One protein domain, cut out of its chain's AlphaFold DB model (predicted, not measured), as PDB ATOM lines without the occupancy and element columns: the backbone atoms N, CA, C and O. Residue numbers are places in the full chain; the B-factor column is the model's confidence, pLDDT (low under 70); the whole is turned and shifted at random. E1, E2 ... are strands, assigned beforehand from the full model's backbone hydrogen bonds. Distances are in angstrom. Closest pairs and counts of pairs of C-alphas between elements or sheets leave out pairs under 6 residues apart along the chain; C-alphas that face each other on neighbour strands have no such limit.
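AT A GLANCE: This is residues 437 to 482 of the 1023 residues of the protein "TKL protein kinase" of Aphanomyces astaci (UniProt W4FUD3). Little regular structure: an elongated chain of loops with the small two-stranded hairpin E2-E3 toward one end and the short strand E1 toward the other, where residues 439 to 444 stick out. Between them lie the looping links. The printed part has 46 residues, with no named helix and three strands, E1, E2 and E3 along the chain, E2 and E3 antiparallel; the class is all strand, with 10 residues in named elements. It is only just loose, close to compact, with a radius of gyration of the C-alphas of 11.8 A and spans of 36 by 20 by 14 A.

HOW THE PARTS SIT: E2, residues 465 to 467, and E3, residues 477 to 479, form an antiparallel hairpin at 155 degrees; N 466 and O 478 are within hydrogen-bond range at 2.9 A. E1, residues 443 to 446, is apart from both.

IN THESE COORDINATES: E1 is 10.1 A long, from C-alpha 443 at (152.029, 193.424, 221.083). E2 measures 7.2 A and E3 6.4 A, ending at C-alpha 479 (151.341, 195.177, 191.885).

THE WHOLE: The C-alphas of Met 442 and Gly 482, the two farthest apart, are 36.3 A apart. The printed part has no cut. E1 to E2 is a long link of 18 residues. Mean pLDDT of the printed part is 72.7, with 14 residues under 70.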
ATOM      1  N   PHE A 437     153.589 199.751 218.956       72.44
ATOM      2  CA  PHE A 437     152.593 198.987 219.695       72.44
ATOM      3  C   PHE A 437     151.387 198.719 218.795       72.44
ATOM      4  O   PHE A 437     150.675 199.647 218.408       72.44
ATOM      5  N   ASN A 438     151.123 197.451 218.475       69.38
ATOM      6  CA  ASN A 438     149.903 197.068 217.781       69.38
ATOM      7  C   ASN A 438     148.765 196.924 218.800       69.38
ATOM      8  O   ASN A 438     148.752 195.948 219.557       69.38
ATOM      9  N   PRO A 439     147.766 197.820 218.800       68.31
ATOM     10  CA  PRO A 439     146.651 197.741 219.741       68.31
ATOM     11  C   PRO A 439     145.757 196.512 219.510       68.31
ATOM     12  O   PRO A 439     144.981 196.146 220.387       68.31
ATOM     13  N   THR A 440     145.876 195.855 218.353       70.12
ATOM     14  CA  THR A 440     145.054 194.704 217.957       70.12
ATOM     15  C   THR A 440     145.642 193.381 218.444       70.12
ATOM     16  O   THR A 440     144.925 192.557 218.997       70.12
ATOM     17  N   THR A 441     146.952 193.172 218.282       66.19
ATOM     18  CA  THR A 441     147.656 191.994 218.836       66.19
ATOM     19  C   THR A 441     148.157 192.241 220.262       66.19
ATOM     20  O   THR A 441     148.781 191.372 220.878       66.19
ATOM     21  N   MET A 442     147.889 193.445 220.789       69.00
ATOM     22  CA  MET A 442     148.350 193.959 222.080       69.00
ATOM     23  C   MET A 442     149.875 193.889 222.239       69.00
ATOM     24  O   MET A 442     150.361 193.847 223.367       69.00
ATOM     25  N   SER A 443     150.616 193.798 221.128       72.44
ATOM     26  CA  SER A 443     152.029 193.424 221.083       72.44
ATOM     27  C   SER A 443     152.855 194.396 220.246       72.44
ATOM     28  O   SER A 443     152.357 194.968 219.279       72.44
ATOM     29  N   CYS A 444     154.117 194.580 220.612       77.75
ATOM     30  CA  CYS A 444     155.104 195.331 219.854       77.75
ATOM     31  C   CYS A 444     155.422 194.613 218.543       77.75
ATOM     32  O   CYS A 444     155.752 193.426 218.540       77.75
ATOM     33  N   GLN A 445     155.328 195.342 217.436       73.19
ATOM     34  CA  GLN A 445     155.600 194.844 216.091       73.19
ATOM     35  C   GLN A 445     156.427 195.850 215.286       73.19
ATOM     36  O   GLN A 445     156.546 197.015 215.652       73.19
ATOM     37  N   CYS A 446     156.939 195.409 214.142       73.62
ATOM     38  CA  CYS A 446     157.612 196.267 213.174       73.62
ATOM     39  C   CYS A 446     156.786 197.490 212.765       73.62
ATOM     40  O   CYS A 446     155.630 197.339 212.359       73.62
ATOM     41  N   ALA A 447     157.389 198.680 212.804       70.31
ATOM     42  CA  ALA A 447     156.755 199.913 212.344       70.31
ATOM     43  C   ALA A 447     156.460 199.897 210.818       70.31
ATOM     44  O   ALA A 447     157.149 199.203 210.060       70.31
ATOM     45  N   PRO A 448     155.460 200.662 210.328       64.94
ATOM     46  CA  PRO A 448     155.144 200.753 208.900       64.94
ATOM     47  C   PRO A 448     156.351 201.193 208.051       64.94
ATOM     48  O   PRO A 448     157.216 201.938 208.506       64.94
ATOM     49  N   GLU A 449     156.416 200.713 206.805       68.50
ATOM     50  CA  GLU A 449     157.538 200.906 205.863       68.50
ATOM     51  C   GLU A 449     158.873 200.258 206.264       68.50
ATOM     52  O   GLU A 449     159.897 200.538 205.639       68.50
ATOM     53  N   HIS A 450     158.866 199.354 207.251       75.88
ATOM     54  CA  HIS A 450     160.028 198.564 207.665       75.88
ATOM     55  C   HIS A 450     159.764 197.052 207.533       75.88
ATOM     56  O   HIS A 450     158.624 196.608 207.639       75.88
ATOM     57  N   PHE A 451     160.800 196.252 207.262       80.38
ATOM     58  CA  PHE A 451     160.738 194.827 206.950       80.38
ATOM     59  C   PHE A 451     161.840 193.994 207.638       80.38
ATOM     60  O   PHE A 451     162.924 194.500 207.952       80.38
ATOM     61  N   GLY A 452     161.565 192.703 207.857       71.25
ATOM     62  CA  GLY A 452     162.468 191.712 208.462       71.25
ATOM     63  C   GLY A 452     162.409 191.634 210.003       71.25
ATOM     64  O   GLY A 452     161.902 192.553 210.642       71.25
ATOM     65  N   PRO A 453     162.992 190.592 210.638       64.62
ATOM     66  CA  PRO A 453     162.831 190.285 212.074       64.62
ATOM     67  C   PRO A 453     163.481 191.297 213.036       64.62
ATOM     68  O   PRO A 453     163.334 191.190 214.249       64.62
ATOM     69  N   PHE A 454     164.214 192.271 212.492       70.56
ATOM     70  CA  PHE A 454     164.821 193.388 213.220       70.56
ATOM     71  C   PHE A 454     164.378 194.760 212.674       70.56
ATOM     72  O   PHE A 454     164.972 195.766 213.042       70.56
ATOM     73  N   CYS A 455     163.398 194.801 211.764       72.81
ATOM     74  CA  CYS A 455     162.713 196.013 211.300       72.81
ATOM     75  C   CYS A 455     163.550 197.103 210.585       72.81
ATOM     76  O   CYS A 455     163.913 198.113 211.178       72.81
ATOM     77  N   ARG A 456     163.799 196.948 209.263       72.94
ATOM     78  CA  ARG A 456     164.591 197.860 208.375       72.94
ATOM     79  C   ARG A 456     163.765 198.496 207.219       72.94
ATOM     80  O   ARG A 456     162.884 197.828 206.729       72.94
ATOM     81  N   SER A 457     164.041 199.702 206.696       78.31
ATOM     82  CA  SER A 457     163.132 200.474 205.778       78.31
ATOM     83  C   SER A 457     162.993 200.031 204.272       78.31
ATOM     84  O   SER A 457     163.951 199.495 203.720       78.31
ATOM     85  N   CYS A 458     161.855 200.318 203.579       77.00
ATOM     86  CA  CYS A 458     161.403 199.864 202.210       77.00
ATOM     87  C   CYS A 458     161.649 200.808 200.961       77.00
ATOM     88  O   CYS A 458     161.755 202.020 201.141       77.00
ATOM     89  N   PRO A 459     161.656 200.301 199.685       69.44
ATOM     90  CA  PRO A 459     161.681 201.076 198.399       69.44
ATOM     91  C   PRO A 459     160.300 201.532 197.800       69.44
ATOM     92  O   PRO A 459     159.256 201.046 198.223       69.44
ATOM     93  N   ILE A 460     160.274 202.449 196.795       73.25
ATOM     94  CA  ILE A 460     159.055 203.137 196.251       73.25
ATOM     95  C   ILE A 460     158.307 202.328 195.158       73.25
ATOM     96  O   ILE A 460     158.875 202.069 194.100       73.25
ATOM     97  N   CYS A 461     157.009 202.038 195.365       72.69
ATOM     98  CA  CYS A 461     156.152 201.216 194.475       72.69
ATOM     99  C   CYS A 461     154.829 201.887 194.004       72.69
ATOM    100  O   CYS A 461     153.991 201.231 193.391       72.69
ATOM    101  N   ALA A 462     154.601 203.168 194.312       68.62
ATOM    102  CA  ALA A 462     153.319 203.860 194.097       68.62
ATOM    103  C   ALA A 462     153.157 204.431 192.663       68.62
ATOM    104  O   ALA A 462     154.169 204.803 192.064       68.62
ATOM    105  N   PRO A 463     151.923 204.593 192.117       64.00
ATOM    106  CA  PRO A 463     150.618 204.489 192.792       64.00
ATOM    107  C   PRO A 463     149.861 203.158 192.621       64.00
ATOM    108  O   PRO A 463     148.818 203.004 193.243       64.00
ATOM    109  N   HIS A 464     150.360 202.212 191.825       74.81
ATOM    110  CA  HIS A 464     149.630 200.982 191.459       74.81
ATOM    111  C   HIS A 464     150.244 199.706 192.079       74.81
ATOM    112  O   HIS A 464     150.099 198.597 191.554       74.81
ATOM    113  N   GLY A 465     150.984 199.871 193.184       75.75
ATOM    114  CA  GLY A 465     151.608 198.784 193.938       75.75
ATOM    115  C   GLY A 465     152.171 199.205 195.299       75.75
ATOM    116  O   GLY A 465     152.241 200.388 195.644       75.75
ATOM    117  N   ARG A 466     152.579 198.214 196.101       77.06
ATOM    118  CA  ARG A 466     153.071 198.394 197.484       77.06
ATOM    119  C   ARG A 466     154.294 197.535 197.811       77.06
ATOM    120  O   ARG A 466     154.450 196.455 197.249       77.06
ATOM    121  N   CYS A 467     155.132 198.002 198.741       79.88
ATOM    122  CA  CYS A 467     156.283 197.243 199.247       79.88
ATOM    123  C   CYS A 467     155.841 196.093 200.169       79.88
ATOM    124  O   CYS A 467     154.937 196.258 200.991       79.88
ATOM    125  N   SER A 468     156.523 194.953 200.073       77.44
ATOM    126  CA  SER A 468     156.454 193.823 201.009       77.44
ATOM    127  C   SER A 468     157.128 194.181 202.351       77.44
ATOM    128  O   SER A 468     158.314 193.913 202.556       77.44
ATOM    129  N   ALA A 469     156.379 194.856 203.233       69.25
ATOM    130  CA  ALA A 469     156.805 195.318 204.563       69.25
ATOM    131  C   ALA A 469     156.324 194.391 205.707       69.25
ATOM    132  O   ALA A 469     155.421 193.578 205.514       69.25
ATOM    133  N   GLY A 470     156.897 194.536 206.908       69.19
ATOM    134  CA  GLY A 470     156.596 193.740 208.109       69.19
ATOM    135  C   GLY A 470     157.691 192.733 208.487       69.19
ATOM    136  O   GLY A 470     158.654 192.542 207.747       69.19
ATOM    137  N   ASN A 471     157.550 192.066 209.639       66.19
ATOM    138  CA  ASN A 471     158.581 191.172 210.204       66.19
ATOM    139  C   ASN A 471     159.053 190.056 209.247       66.19
ATOM    140  O   ASN A 471     160.220 189.672 209.306       66.19
ATOM    141  N   ASP A 472     158.185 189.603 208.339       71.56
ATOM    142  CA  ASP A 472     158.476 188.562 207.339       71.56
ATOM    143  C   ASP A 472     158.631 189.113 205.905       71.56
ATOM    144  O   ASP A 472     158.803 188.351 204.953       71.56
ATOM    145  N   GLY A 473     158.547 190.436 205.731       71.12
ATOM    146  CA  GLY A 473     158.645 191.103 204.432       71.12
ATOM    147  C   GLY A 473     160.053 191.037 203.835       71.12
ATOM    148  O   GLY A 473     161.048 191.036 204.559       71.12
ATOM    149  N   ASP A 474     160.137 191.006 202.503       77.06
ATOM    150  CA  ASP A 474     161.389 190.897 201.734       77.06
ATOM    151  C   ASP A 474     161.747 192.168 200.939       77.06
ATOM    152  O   ASP A 474     162.802 192.227 200.301       77.06
ATOM    153  N   GLY A 475     160.885 193.190 200.969       74.81
ATOM    154  CA  GLY A 475     161.116 194.488 200.333       74.81
ATOM    155  C   GLY A 475     160.773 194.594 198.835       74.81
ATOM    156  O   GLY A 475     161.104 195.611 198.226       74.81
ATOM    157  N   ARG A 476     160.128 193.593 198.207       79.56
ATOM    158  CA  ARG A 476     159.710 193.639 196.780       79.56
ATOM    159  C   ARG A 476     158.381 194.381 196.551       79.56
ATOM    160  O   ARG A 476     157.532 194.402 197.440       79.56
ATOM    161  N   CYS A 477     158.180 194.953 195.353       79.00
ATOM    162  CA  CYS A 477     156.914 195.593 194.964       79.00
ATOM    163  C   CYS A 477     155.871 194.556 194.525       79.00
ATOM    164  O   CYS A 477     156.141 193.706 193.678       79.00
ATOM    165  N   ILE A 478     154.670 194.662 195.083       78.69
ATOM    166  CA  ILE A 478     153.502 193.841 194.763       78.69
ATOM    167  C   ILE A 478     152.506 194.737 194.024       78.69
ATOM    168  O   ILE A 478     152.060 195.738 194.590       78.69
ATOM    169  N   CYS A 479     152.193 194.388 192.776       80.06
ATOM    170  CA  CYS A 479     151.341 195.177 191.885       80.06
ATOM    171  C   CYS A 479     149.868 194.795 191.957       80.06
ATOM    172  O   CYS A 479     149.533 193.643 192.241       80.06
ATOM    173  N   ASP A 480     149.006 195.764 191.657       77.50
ATOM    174  CA  ASP A 480     147.563 195.563 191.662       77.50
ATOM    175  C   ASP A 480     147.096 194.631 190.517       77.50
ATOM    176  O   ASP A 480     147.734 194.552 189.463       77.50
ATOM    177  N   PRO A 481     145.990 193.882 190.693       67.25
ATOM    178  CA  PRO A 481     145.516 192.908 189.712       67.25
ATOM    179  C   PRO A 481     145.218 193.534 188.351       67.25
ATOM    180  O   PRO A 481     144.657 194.623 188.265       67.25
ATOM    181  N   GLY A 482     145.583 192.830 187.283       70.25
ATOM    182  CA  GLY A 482     145.504 193.363 185.927       70.25
ATOM    183  C   GLY A 482     146.719 194.206 185.538       70.25
ATOM    184  O   GLY A 482     146.886 194.423 184.345       70.25
TER     185      GLY A 482